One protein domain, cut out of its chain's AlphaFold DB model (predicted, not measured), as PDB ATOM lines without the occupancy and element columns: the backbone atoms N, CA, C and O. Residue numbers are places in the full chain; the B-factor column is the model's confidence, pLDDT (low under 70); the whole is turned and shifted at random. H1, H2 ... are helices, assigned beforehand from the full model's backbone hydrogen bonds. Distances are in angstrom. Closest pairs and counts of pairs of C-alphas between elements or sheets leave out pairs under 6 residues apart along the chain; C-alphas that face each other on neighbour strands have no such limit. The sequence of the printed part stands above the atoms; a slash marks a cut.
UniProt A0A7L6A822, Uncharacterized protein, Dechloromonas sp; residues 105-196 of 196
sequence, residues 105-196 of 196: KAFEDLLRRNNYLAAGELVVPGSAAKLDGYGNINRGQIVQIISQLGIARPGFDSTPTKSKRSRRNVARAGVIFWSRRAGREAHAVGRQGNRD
ATOM      1  N   LYS A 105     -33.588 -12.467 -13.463       86.38
ATOM      2  CA  LYS A 105     -32.788 -13.666 -13.124       86.38
ATOM      3  C   LYS A 105     -31.774 -13.984 -14.237       86.38
ATOM      4  O   LYS A 105     -32.052 -13.764 -15.408       86.38
ATOM      5  N   ALA A 106     -30.646 -14.619 -13.905       85.25
ATOM      6  CA  ALA A 106     -29.645 -15.030 -14.907       85.25
ATOM      7  C   ALA A 106     -30.229 -15.930 -16.019       85.25
ATOM      8  O   ALA A 106     -29.769 -15.917 -17.158       85.25
ATOM      9  N   PHE A 107     -31.263 -16.714 -15.696       85.75
ATOM     10  CA  PHE A 107     -32.024 -17.481 -16.684       85.75
ATOM     11  C   PHE A 107     -32.796 -16.580 -17.661       85.75
ATOM     12  O   PHE A 107     -32.771 -16.833 -18.860       85.75
ATOM     13  N   GLU A 108     -33.417 -15.511 -17.170       88.25
ATOM     14  CA  GLU A 108     -34.120 -14.525 -17.999       88.25
ATOM     15  C   GLU A 108     -33.132 -13.753 -18.879       88.25
ATOM     16  O   GLU A 108     -33.399 -13.536 -20.056       88.25
ATOM     17  N   ASP A 109     -31.958 -13.401 -18.349       88.06
ATOM     18  CA  ASP A 109     -30.899 -12.763 -19.138       88.06
ATOM     19  C   ASP A 109     -30.419 -13.663 -20.277       88.06
ATOM     20  O   ASP A 109     -30.205 -13.189 -21.389       88.06
ATOM     21  N   LEU A 110     -30.286 -14.966 -20.022       87.19
ATOM     22  CA  LEU A 110     -29.918 -15.933 -21.052       87.19
ATOM     23  C   LEU A 110     -30.977 -16.013 -22.156       87.19
ATOM     24  O   LEU A 110     -30.628 -15.981 -23.332       87.19
ATOM     25  N   LEU A 111     -32.253 -16.105 -21.787       87.44
ATOM     26  CA  LEU A 111     -33.351 -16.138 -22.753       87.44
ATOM     27  C   LEU A 111     -33.422 -14.844 -23.567       87.44
ATOM     28  O   LEU A 111     -33.594 -14.896 -24.781       87.44
ATOM     29  N   ARG A 112     -33.213 -13.692 -22.923       88.44
ATOM     30  CA  ARG A 112     -33.197 -12.381 -23.583       88.44
ATOM     31  C   ARG A 112     -32.061 -12.262 -24.595       88.44
ATOM     32  O   ARG A 112     -32.296 -11.853 -25.722       88.44
ATOM     33  N   ARG A 113     -30.851 -12.702 -24.233       88.06
ATOM     34  CA  ARG A 113     -29.692 -12.741 -25.149       88.06
ATOM     35  C   ARG A 113     -29.911 -13.644 -26.366       88.06
ATOM     36  O   ARG A 113     -29.256 -13.454 -27.378       88.06
ATOM     37  N   ASN A 114     -30.810 -14.623 -26.259       86.12
ATOM     38  CA  ASN A 114     -31.164 -15.548 -27.335       86.12
ATOM     39  C   ASN A 114     -32.521 -15.207 -27.983       86.12
ATOM     40  O   ASN A 114     -33.108 -16.056 -28.648       86.12
ATOM     41  N   ASN A 115     -33.025 -13.979 -27.795       85.56
ATOM     42  CA  ASN A 115     -34.260 -13.459 -28.399       85.56
ATOM     43  C   ASN A 115     -35.551 -14.223 -28.038       85.56
ATOM     44  O   ASN A 115     -36.547 -14.139 -28.754       85.56
ATOM     45  N   TYR A 116     -35.558 -14.943 -26.913       84.62
ATOM     46  CA  TYR A 116     -36.745 -15.628 -26.389       84.62
ATOM     47  C   TYR A 116     -37.575 -14.759 -25.433       84.62
ATOM     48  O   TYR A 116     -38.753 -15.041 -25.220       84.62
ATOM     49  N   LEU A 117     -36.978 -13.709 -24.860       86.31
ATOM     50  CA  LEU A 117     -37.643 -12.706 -24.019       86.31
ATOM     51  C   LEU A 117     -37.343 -11.307 -24.550       86.31
ATOM     52  O   LEU A 117     -36.195 -11.020 -24.891       86.31
ATOM     53  N   ALA A 118     -38.338 -10.422 -24.552       85.50
ATOM     54  CA  ALA A 118     -38.134  -9.014 -24.871       85.50
ATOM     55  C   ALA A 118     -37.518  -8.232 -23.694       85.50
ATOM     56  O   ALA A 118     -37.373  -8.716 -22.558       85.50
ATOM     57  N   ALA A 119     -37.139  -6.984 -23.971       81.06
ATOM     58  CA  ALA A 119     -36.704  -6.049 -22.945       81.06
ATOM     59  C   ALA A 119     -37.849  -5.805 -21.950       81.06
ATOM     60  O   ALA A 119     -38.933  -5.361 -22.311       81.06
ATOM     61  N   GLY A 120     -37.601  -6.122 -20.681       81.19
ATOM     62  CA  GLY A 120     -38.565  -5.926 -19.604       81.19
ATOM     63  C   GLY A 120     -39.525  -7.083 -19.328       81.19
ATOM     64  O   GLY A 120     -40.234  -7.012 -18.328       81.19
ATOM     65  N   GLU A 121     -39.496  -8.151 -20.125       84.75
ATOM     66  CA  GLU A 121     -40.233  -9.377 -19.816       84.75
ATOM     67  C   GLU A 121     -39.519 -10.218 -18.760       84.75
ATOM     68  O   GLU A 121     -38.281 -10.278 -18.703       84.75
ATOM     69  N   LEU A 122     -40.330 -10.884 -17.938       86.06
ATOM     70  CA  LEU A 122     -39.911 -11.740 -16.837       86.06
ATOM     71  C   LEU A 122     -40.545 -13.120 -16.982       86.06
ATOM     72  O   LEU A 122     -41.624 -13.268 -17.554       86.06
ATOM     73  N   VAL A 123     -39.879 -14.133 -16.433       87.56
ATOM     74  CA  VAL A 123     -40.413 -15.493 -16.425       87.56
ATOM     75  C   VAL A 123     -41.197 -15.697 -15.141       87.56
ATOM     76  O   VAL A 123     -40.640 -15.645 -14.045       87.56
ATOM     77  N   VAL A 124     -42.484 -15.995 -15.295       85.81
ATOM     78  CA  VAL A 124     -43.370 -16.367 -14.193       85.81
ATOM     79  C   VAL A 124     -43.692 -17.858 -14.314       85.81
ATOM     80  O   VAL A 124     -44.034 -18.319 -15.406       85.81
ATOM     81  N   PRO A 125     -43.548 -18.648 -13.237       84.81
ATOM     82  CA  PRO A 125     -43.924 -20.054 -13.269       84.81
ATOM     83  C   PRO A 125     -45.437 -20.209 -13.474       84.81
ATOM     84  O   PRO A 125     -46.226 -19.731 -12.666       84.81
ATOM     85  N   GLY A 126     -45.833 -20.897 -14.548       84.00
ATOM     86  CA  GLY A 126     -47.217 -21.329 -14.767       84.00
ATOM     87  C   GLY A 126     -47.557 -22.618 -14.009       84.00
ATOM     88  O   GLY A 126     -46.696 -23.223 -13.373       84.00
ATOM     89  N   SER A 127     -48.796 -23.097 -14.138       81.31
ATOM     90  CA  SER A 127     -49.311 -24.289 -13.432       81.31
ATOM     91  C   SER A 127     -48.506 -25.578 -13.661       81.31
ATOM     92  O   SER A 127     -48.467 -26.451 -12.801       81.31
ATOM     93  N   ALA A 128     -47.826 -25.702 -14.803       79.88
ATOM     94  CA  ALA A 128     -46.977 -26.850 -15.125       79.88
ATOM     95  C   ALA A 128     -45.518 -26.715 -14.637       79.88
ATOM     96  O   ALA A 128     -44.703 -27.621 -14.859       79.88
ATOM     97  N   ALA A 129     -45.149 -25.589 -14.020       85.44
ATOM     98  CA  ALA A 129     -43.813 -25.393 -13.478       85.44
ATOM     99  C   ALA A 129     -43.618 -26.260 -12.229       85.44
ATOM    100  O   ALA A 129     -44.385 -26.205 -11.272       85.44
ATOM    101  N   LYS A 130     -42.549 -27.056 -12.220       87.12
ATOM    102  CA  LYS A 130     -42.114 -27.790 -11.036       87.12
ATOM    103  C   LYS A 130     -41.356 -26.817 -10.156       87.12
ATOM    104  O   LYS A 130     -40.240 -26.423 -10.497       87.12
ATOM    105  N   LEU A 131     -41.964 -26.429  -9.047       89.75
ATOM    106  CA  LEU A 131     -41.326 -25.564  -8.068       89.75
ATOM    107  C   LEU A 131     -40.480 -26.387  -7.091       89.75
ATOM    108  O   LEU A 131     -40.769 -27.553  -6.825       89.75
ATOM    109  N   ASP A 132     -39.404 -25.793  -6.589       90.44
ATOM    110  CA  ASP A 132     -38.692 -26.293  -5.421       90.44
ATOM    111  C   ASP A 132     -39.406 -25.877  -4.121       90.44
ATOM    112  O   ASP A 132     -40.421 -25.176  -4.136       90.44
ATOM    113  N   GLY A 133     -38.869 -26.308  -2.976       88.44
ATOM    114  CA  GLY A 133     -39.430 -25.988  -1.658       88.44
ATOM    115  C   GLY A 133     -39.481 -24.488  -1.333       88.44
ATOM    116  O   GLY A 133     -40.164 -24.106  -0.390       88.44
ATOM    117  N   TYR A 134     -38.815 -23.643  -2.124       90.19
ATOM    118  CA  TYR A 134     -38.783 -22.187  -1.984       90.19
ATOM    119  C   TYR A 134     -39.600 -21.472  -3.072       90.19
ATOM    120  O   TYR A 134     -39.445 -20.271  -3.270       90.19
ATOM    121  N   GLY A 135     -40.411 -22.201  -3.848       88.31
ATOM    122  CA  GLY A 135     -41.240 -21.614  -4.904       88.31
ATOM    123  C   GLY A 135     -40.476 -21.200  -6.167       88.31
ATOM    124  O   GLY A 135     -41.052 -20.563  -7.047       88.31
ATOM    125  N   ASN A 136     -39.194 -21.555  -6.308       89.25
ATOM    126  CA  ASN A 136     -38.437 -21.293  -7.533       89.25
ATOM    127  C   ASN A 136     -38.617 -22.433  -8.536       89.25
ATOM    128  O   ASN A 136     -38.767 -23.585  -8.147       89.25
ATOM    129  N   ILE A 137     -38.531 -22.145  -9.840       88.69
ATOM    130  CA  ILE A 137     -38.511 -23.202 -10.865       88.69
ATOM    131  C   ILE A 137     -37.330 -24.138 -10.591       88.69
ATOM    132  O   ILE A 137     -36.184 -23.699 -10.460       88.69
ATOM    133  N   ASN A 138     -37.614 -25.437 -10.547       89.88
ATOM    134  CA  ASN A 138     -36.634 -26.473 -10.276       89.88
ATOM    135  C   ASN A 138     -35.450 -26.371 -11.253       89.88
ATOM    136  O   ASN A 138     -35.622 -26.281 -12.473       89.88
ATOM    137  N   ARG A 139     -34.224 -26.443 -10.718       86.12
ATOM    138  CA  ARG A 139     -32.983 -26.349 -11.502       86.12
ATOM    139  C   ARG A 139     -32.941 -27.348 -12.666       86.12
ATOM    140  O   ARG A 139     -32.482 -26.986 -13.745       86.12
ATOM    141  N   GLY A 140     -33.423 -28.575 -12.468       85.19
ATOM    142  CA  GLY A 140     -33.479 -29.589 -13.522       85.19
ATOM    143  C   GLY A 140     -34.412 -29.192 -14.666       85.19
ATOM    144  O   GLY A 140     -34.060 -29.373 -15.828       85.19
ATOM    145  N   GLN A 141     -35.551 -28.569 -14.348       85.81
ATOM    146  CA  GLN A 141     -36.474 -28.053 -15.357       85.81
ATOM    147  C   GLN A 141     -35.862 -26.875 -16.121       85.81
ATOM    148  O   GLN A 141     -35.960 -26.839 -17.340       85.81
ATOM    149  N   ILE A 142     -35.148 -25.965 -15.446       86.50
ATOM    150  CA  ILE A 142     -34.405 -24.884 -16.120       86.50
ATOM    151  C   ILE A 142     -33.411 -25.462 -17.137       86.50
ATOM    152  O   ILE A 142     -33.364 -25.006 -18.276       86.50
ATOM    153  N   VAL A 143     -32.637 -26.485 -16.754       85.00
ATOM    154  CA  VAL A 143     -31.684 -27.148 -17.663       85.00
ATOM    155  C   VAL A 143     -32.399 -27.818 -18.839       85.00
ATOM    156  O   VAL A 143     -31.936 -27.688 -19.968       85.00
ATOM    157  N   GLN A 144     -33.537 -28.479 -18.604       82.88
ATOM    158  CA  GLN A 144     -34.354 -29.074 -19.669       82.88
ATOM    159  C   GLN A 144     -34.862 -28.021 -20.659       82.88
ATOM    160  O   GLN A 144     -34.736 -28.232 -21.859       82.88
ATOM    161  N   ILE A 145     -35.357 -26.877 -20.168       84.06
ATOM    162  CA  ILE A 145     -35.807 -25.764 -21.018       84.06
ATOM    163  C   ILE A 145     -34.665 -25.302 -21.924       84.06
ATOM    164  O   ILE A 145     -34.813 -25.244 -23.136       84.06
ATOM    165  N   ILE A 146     -33.495 -25.028 -21.351       83.69
ATOM    166  CA  ILE A 146     -32.331 -24.525 -22.099       83.69
ATOM    167  C   ILE A 146     -31.863 -25.541 -23.143       83.69
ATOM    168  O   ILE A 146     -31.549 -25.165 -24.269       83.69
ATOM    169  N   SER A 147     -31.843 -26.819 -22.762       82.00
ATOM    170  CA  SER A 147     -31.478 -27.937 -23.630       82.00
ATOM    171  C   SER A 147     -32.412 -28.047 -24.839       82.00
ATOM    172  O   SER A 147     -31.944 -28.177 -25.966       82.00
ATOM    173  N   GLN A 148     -33.725 -27.933 -24.620       80.06
ATOM    174  CA  GLN A 148     -34.728 -28.011 -25.687       80.06
ATOM    175  C   GLN A 148     -34.764 -26.766 -26.574       80.06
ATOM    176  O   GLN A 148     -34.990 -26.885 -27.773       80.06
ATOM    177  N   LEU A 149     -34.478 -25.589 -26.012       81.25
ATOM    178  CA  LEU A 149     -34.311 -24.352 -26.779       81.25
ATOM    179  C   LEU A 149     -32.992 -24.307 -27.571       81.25
ATOM    180  O   LEU A 149     -32.773 -23.359 -28.326       81.25
ATOM    181  N   GLY A 150     -32.108 -25.296 -27.388       79.25
ATOM    182  CA  GLY A 150     -30.819 -25.380 -28.075       79.25
ATOM    183  C   GLY A 150     -29.840 -24.272 -27.683       79.25
ATOM    184  O   GLY A 150     -28.954 -23.934 -28.462       79.25
ATOM    185  N   ILE A 151     -29.998 -23.677 -26.497       81.56
ATOM    186  CA  ILE A 151     -29.166 -22.553 -26.057       81.56
ATOM    187  C   ILE A 151     -27.870 -23.089 -25.441       81.56
ATOM    188  O   ILE A 151     -27.897 -23.800 -24.433       81.56
ATOM    189  N   ALA A 152     -26.726 -22.689 -25.995       74.50
ATOM    190  CA  ALA A 152     -25.420 -22.964 -25.404       74.50
ATOM    191  C   ALA A 152     -25.155 -22.035 -24.205       74.50
ATOM    192  O   ALA A 152     -25.395 -20.824 -24.266       74.50
ATOM    193  N   ARG A 153     -24.641 -22.585 -23.099       70.12
ATOM    194  CA  ARG A 153     -24.174 -21.798 -21.950       70.12
ATOM    195  C   ARG A 153     -22.647 -21.753 -21.936       70.12
ATOM    196  O   ARG A 153     -22.026 -22.808 -22.017       70.12
ATOM    197  N   PRO A 154     -22.025 -20.581 -21.715       63.47
ATOM    198  CA  PRO A 154     -20.583 -20.505 -21.506       63.47
ATOM    199  C   PRO A 154     -20.140 -21.449 -20.374       63.47
ATOM    200  O   PRO A 154     -20.616 -21.348 -19.235       63.47
ATOM    201  N   GLY A 155     -19.272 -22.405 -20.713       61.69
ATOM    202  CA  GLY A 155     -18.723 -23.410 -19.800       61.69
ATOM    203  C   GLY A 155     -19.670 -24.546 -19.387       61.69
ATOM    204  O   GLY A 155     -19.330 -25.267 -18.455       61.69
ATOM    205  N   PHE A 156     -20.857 -24.693 -19.996       62.53
ATOM    206  CA  PHE A 156     -21.779 -25.813 -19.751       62.53
ATOM    207  C   PHE A 156     -22.434 -26.293 -21.052       62.53
ATOM    208  O   PHE A 156     -23.273 -25.591 -21.618       62.53
ATOM    209  N   ASP A 157     -22.150 -27.539 -21.435       62.41
ATOM    210  CA  ASP A 157     -22.867 -28.229 -22.506       62.41
ATOM    211  C   ASP A 157     -24.179 -28.808 -21.968       62.41
ATOM    212  O   ASP A 157     -24.226 -29.853 -21.321       62.41
ATOM    213  N   SER A 158     -25.275 -28.097 -22.223       64.12
ATOM    214  CA  SER A 158     -26.642 -28.577 -21.987       64.12
ATOM    215  C   SER A 158     -27.246 -29.276 -23.207       64.12
ATOM    216  O   SER A 158     -28.423 -29.639 -23.191       64.12
ATOM    217  N   THR A 159     -26.462 -29.471 -24.266       68.62
ATOM    218  CA  THR A 159     -26.907 -30.133 -25.491       68.62
ATOM    219  C   THR A 159     -27.101 -31.629 -25.233       68.62
ATOM    220  O   THR A 159     -26.211 -32.281 -24.678       68.62
ATOM    221  N   PRO A 160     -28.245 -32.218 -25.622       65.50
ATOM    222  CA  PRO A 160     -28.438 -33.654 -25.509       65.50
ATOM    223  C   PRO A 160     -27.372 -34.423 -26.294       65.50
ATOM    224  O   PRO A 160     -27.140 -34.170 -27.473       65.50
ATOM    225  N   THR A 161     -26.754 -35.421 -25.664       74.56
ATOM    226  CA  THR A 161     -25.841 -36.339 -26.361       74.56
ATOM    227  C   THR A 161     -26.613 -37.436 -27.098       74.56
ATOM    228  O   THR A 161     -27.758 -37.748 -26.754       74.56
ATOM    229  N   LYS A 162     -25.966 -38.117 -28.056       76.88
ATOM    230  CA  LYS A 162     -26.517 -39.295 -28.760       76.88
ATOM    231  C   LYS A 162     -26.509 -40.585 -27.913       76.88
ATOM    232  O   LYS A 162     -26.693 -41.677 -28.447       76.88
ATOM    233  N   SER A 163     -26.301 -40.509 -26.599       82.38
ATOM    234  CA  SER A 163     -26.332 -41.695 -25.733       82.38
ATOM    235  C   SER A 163     -27.767 -42.201 -25.511       82.38
ATOM    236  O   SER A 163     -28.720 -41.416 -25.474       82.38
ATOM    237  N   LYS A 164     -27.944 -43.519 -25.304       81.38
ATOM    238  CA  LYS A 164     -29.258 -44.117 -24.967       81.38
ATOM    239  C   LYS A 164     -29.884 -43.450 -23.730       81.38
ATOM    240  O   LYS A 164     -31.084 -43.187 -23.709       81.38
ATOM    241  N   ARG A 165     -29.059 -43.133 -22.722       79.81
ATOM    242  CA  ARG A 165     -29.468 -42.445 -21.487       79.81
ATOM    243  C   ARG A 165     -29.985 -41.033 -21.763       79.81
ATOM    244  O   ARG A 165     -31.045 -40.672 -21.264       79.81
ATOM    245  N   SER A 166     -29.260 -40.262 -22.573       77.56
ATOM    246  CA  SER A 166     -29.648 -38.899 -22.951       77.56
ATOM    247  C   SER A 166     -30.976 -38.882 -23.710       77.56
ATOM    248  O   SER A 166     -31.902 -38.197 -23.287       77.56
ATOM    249  N   ARG A 167     -31.134 -39.731 -24.737       78.31
ATOM    250  CA  ARG A 167     -32.402 -39.853 -25.482       78.31
ATOM    251  C   ARG A 167     -33.587 -40.198 -24.583       78.31
ATOM    252  O   ARG A 167     -34.640 -39.582 -24.701       78.31
ATOM    253  N   ARG A 168     -33.409 -41.134 -23.642       79.69
ATOM    254  CA  ARG A 168     -34.445 -41.492 -22.658       79.69
ATOM    255  C   ARG A 168     -34.826 -40.304 -21.771       79.69
ATOM    256  O   ARG A 168     -36.003 -40.103 -21.495       79.69
ATOM    257  N   ASN A 169     -33.844 -39.525 -21.319       77.62
ATOM    258  CA  ASN A 169     -34.085 -38.357 -20.470       77.62
ATOM    259  C   ASN A 169     -34.791 -37.226 -21.227       77.62
ATOM    260  O   ASN A 169     -35.679 -36.599 -20.658       77.62
ATOM    261  N   VAL A 170     -34.433 -36.999 -22.495       74.06
ATOM    262  CA  VAL A 170     -35.122 -36.040 -23.373       74.06
ATOM    263  C   VAL A 170     -36.564 -36.479 -23.618       74.06
ATOM    264  O   VAL A 170     -37.473 -35.690 -23.391       74.06
ATOM    265  N   ALA A 171     -36.791 -37.748 -23.972       73.44
ATOM    266  CA  ALA A 171     -38.138 -38.284 -24.176       73.44
ATOM    267  C   ALA A 171     -39.016 -38.137 -22.917       73.44
ATOM    268  O   ALA A 171     -40.164 -37.718 -23.000       73.44
ATOM    269  N   ARG A 172     -38.455 -38.401 -21.728       74.75
ATOM    270  CA  ARG A 172     -39.155 -38.223 -20.441       74.75
ATOM    271  C   ARG A 172     -39.427 -36.766 -20.070       74.75
ATOM    272  O   ARG A 172     -40.349 -36.510 -19.297       74.75
ATOM    273  N   ALA A 173     -38.609 -35.828 -20.546       67.38
ATOM    274  CA  ALA A 173     -38.801 -34.407 -20.269       67.38
ATOM    275  C   ALA A 173     -40.053 -33.849 -20.972       67.38
ATOM    276  O   ALA A 173     -40.625 -32.877 -20.484       67.38
ATOM    277  N   GLY A 174     -40.509 -34.498 -22.052       67.38
ATOM    278  CA  GLY A 174     -41.606 -34.015 -22.892       67.38
ATOM    279  C   GLY A 174     -41.200 -32.788 -23.711       67.38
ATOM    280  O   GLY A 174     -40.054 -32.351 -23.642       67.38
ATOM    281  N   VAL A 175     -42.125 -32.227 -24.489       62.50
ATOM    282  CA  VAL A 175     -41.882 -30.989 -25.247       62.50
ATOM    283  C   VAL A 175     -42.261 -29.791 -24.385       62.50
ATOM    284  O   VAL A 175     -43.401 -29.668 -23.937       62.50
ATOM    285  N   ILE A 176     -41.298 -28.907 -24.144       65.62
ATOM    286  CA  ILE A 176     -41.523 -27.587 -23.571       65.62
ATOM    287  C   ILE A 176     -41.631 -26.626 -24.746       65.62
ATOM    288  O   ILE A 176     -40.637 -26.214 -25.338       65.62
ATOM    289  N   PHE A 177     -42.859 -26.294 -25.113       56.88
ATOM    290  CA  PHE A 177     -43.113 -25.236 -26.078       56.88
ATOM    291  C   PHE A 177     -42.639 -23.881 -25.525       56.88
ATOM    292  O   PHE A 177     -42.685 -23.604 -24.325       56.88
ATOM    293  N   TRP A 178     -42.200 -23.013 -26.426       64.25
ATOM    294  CA  TRP A 178     -41.961 -21.608 -26.141       64.25
ATOM    295  C   TRP A 178     -42.559 -20.818 -27.292       64.25
ATOM    296  O   TRP A 178     -42.121 -20.946 -28.432       64.25
ATOM    297  N   SER A 179     -43.608 -20.056 -27.007       53.25
ATOM    298  CA  SER A 179     -44.417 -19.412 -28.044       53.25
ATOM    299  C   SER A 179     -43.691 -18.267 -28.742       53.25
ATOM    300  O   SER A 179     -43.897 -18.041 -29.927       53.25
ATOM    301  N   ARG A 180     -42.760 -17.598 -28.052       57.81
ATOM    302  CA  ARG A 180     -41.996 -16.487 -28.621       57.81
ATOM    303  C   ARG A 180     -40.669 -16.946 -29.214       57.81
ATOM    304  O   ARG A 180     -39.613 -16.835 -28.600       57.81
ATOM    305  N   ARG A 181     -40.719 -17.451 -30.440       47.47
ATOM    306  CA  ARG A 181     -39.602 -17.321 -31.385       47.47
ATOM    307  C   ARG A 181     -40.028 -16.190 -32.312       47.47
ATOM    308  O   ARG A 181     -41.130 -16.284 -32.841       47.47
ATOM    309  N   ALA A 182     -39.248 -15.110 -32.414       41.09
ATOM    310  CA  ALA A 182     -39.606 -13.930 -33.209       41.09
ATOM    311  C   ALA A 182     -40.283 -14.347 -34.536       41.09
ATOM    312  O   ALA A 182     -39.640 -14.975 -35.376       41.09
ATOM    313  N   GLY A 183     -41.599 -14.102 -34.644       43.25
ATOM    314  CA  GLY A 183     -42.423 -14.490 -35.795       43.25
ATOM    315  C   GLY A 183     -43.783 -15.156 -35.521       43.25
ATOM    316  O   GLY A 183     -44.577 -15.200 -36.453       43.25
ATOM    317  N   ARG A 184     -44.109 -15.667 -34.318       39.56
ATOM    318  CA  ARG A 184     -45.475 -16.161 -33.995       39.56
ATOM    319  C   ARG A 184     -45.891 -15.847 -32.552       39.56
ATOM    320  O   ARG A 184     -45.042 -15.713 -31.674       39.56
ATOM    321  N   GLU A 185     -47.192 -15.647 -32.362       32.25
ATOM    322  CA  GLU A 185     -47.823 -15.037 -31.184       32.25
ATOM    323  C   GLU A 185     -47.677 -15.840 -29.880       32.25
ATOM    324  O   GLU A 185     -47.487 -17.057 -29.872       32.25
ATOM    325  N   ALA A 186     -47.722 -15.113 -28.759       40.06
ATOM    326  CA  ALA A 186     -47.250 -15.547 -27.451       40.06
ATOM    327  C   ALA A 186     -48.367 -16.087 -26.534       40.06
ATOM    328  O   ALA A 186     -49.239 -15.339 -26.109       40.06
ATOM    329  N   HIS A 187     -48.247 -17.349 -26.110       39.84
ATOM    330  CA  HIS A 187     -48.923 -17.921 -24.936       39.84
ATOM    331  C   HIS A 187     -47.942 -18.791 -24.125       39.84
ATOM    332  O   HIS A 187     -47.149 -19.545 -24.693       39.84
ATOM    333  N   ALA A 188     -47.928 -18.647 -22.798       45.50
ATOM    334  CA  ALA A 188     -47.058 -19.415 -21.901       45.50
ATOM    335  C   ALA A 188     -47.509 -20.885 -21.800       45.50
ATOM    336  O   ALA A 188     -48.689 -21.200 -21.926       45.50
ATOM    337  N   VAL A 189     -46.552 -21.792 -21.593       48.19
ATOM    338  CA  VAL A 189     -46.676 -23.195 -22.004       48.19
ATOM    339  C   VAL A 189     -46.793 -24.163 -20.830       48.19
ATOM    340  O   VAL A 189     -45.965 -24.178 -19.918       48.19
ATOM    341  N   GLY A 190     -47.808 -25.028 -20.915       44.59
ATOM    342  CA  GLY A 190     -47.995 -26.207 -20.074       44.59
ATOM    343  C   GLY A 190     -47.267 -27.452 -20.599       44.59
ATOM    344  O   GLY A 190     -46.962 -27.579 -21.781       44.59
ATOM    345  N   ARG A 191     -47.003 -28.401 -19.695       38.59
ATOM    346  CA  ARG A 191     -46.502 -29.747 -20.012       38.59
ATOM    347  C   ARG A 191     -47.634 -30.550 -20.659       38.59
ATOM    348  O   ARG A 191     -48.591 -30.883 -19.966       38.59
ATOM    349  N   GLN A 192     -47.511 -30.921 -21.931       38.06
ATOM    350  CA  GLN A 192     -48.393 -31.933 -22.515       38.06
ATOM    351  C   GLN A 192     -47.944 -33.304 -21.991       38.06
ATOM    352  O   GLN A 192     -46.874 -33.805 -22.336       38.06
ATOM    353  N   GLY A 193     -48.700 -33.856 -21.042       31.19
ATOM    354  CA  GLY A 193     -48.515 -35.235 -20.608       31.19
ATOM    355  C   GLY A 193     -48.970 -36.169 -21.721       31.19
ATOM    356  O   GLY A 193     -50.097 -36.030 -22.189       31.19
ATOM    357  N   ASN A 194     -48.115 -37.114 -22.121       33.81
ATOM    358  CA  ASN A 194     -48.595 -38.311 -22.803       33.81
ATOM    359  C   ASN A 194     -49.569 -39.000 -21.844       33.81
ATOM    360  O   ASN A 194     -49.158 -39.483 -20.788       33.81
ATOM    361  N   ARG A 195     -50.853 -38.954 -22.190       30.86
ATOM    362  CA  ARG A 195     -51.812 -39.967 -21.777       30.86
ATOM    363  C   ARG A 195     -51.663 -41.087 -22.794       30.86
ATOM    364  O   ARG A 195     -52.033 -40.860 -23.934       30.86
ATOM    365  N   ASP A 196     -51.056 -42.179 -22.351       32.47
ATOM    366  CA  ASP A 196     -51.303 -43.561 -22.767       32.47
ATOM    367  C   ASP A 196     -51.056 -44.429 -21.525       32.47
ATOM    368  O   ASP A 196     -49.990 -44.230 -20.885       32.47
TER     369      ASP A 196
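What this domain is: This is residues 105 to 196 of the 196 residues of an uncharacterized protein of Dechloromonas sp (UniProt A0A7L6A822). There is little regular structure: three short helices stand in a loose row, H2 in the middle between H1 and H3, with long loops on both sides. The last stretch, residues 174 to 196, runs from H3 back past H2, then folds back to its free end. The printed part has 92 residues, 28 of them in H1, H2 and H3, in that order; the class is all helix, with no named strand. It is compact, with a radius of gyration of the C-alphas of 13.7 A and spans of 39 by 33 by 33 A.

How they stand to each other: H2, residues 139 to 148, is close to but not clearly touching H1, residues 106 to 113; their closest C-alphas, of Phe 107 and Ile 142, are 7.8 A apart. They run the same way at a shallow tilt of 16 degrees. H3, residues 164 to 173, is close to but not clearly touching H2, about perpendicular at 77 degrees; the closest C-alphas, of Gln 144 and Ala 173, are 7.0 A apart. H1 and H3 are apart. In H1, H2 and H3 every O i to N i+4 pair is within hydrogen-bond range.

Where its parts are: H2 and H3 each measure 14.4 A, H1 10.5 A. C-alpha 106 is at (-29.645, -15.030, -14.907), C-alpha 173 at (-38.801, -34.407, -20.269).

The domain as a whole: The printed part has no cut, and both links are long. Residues 154 to 160 and 173 to 196 have pLDDT under 70.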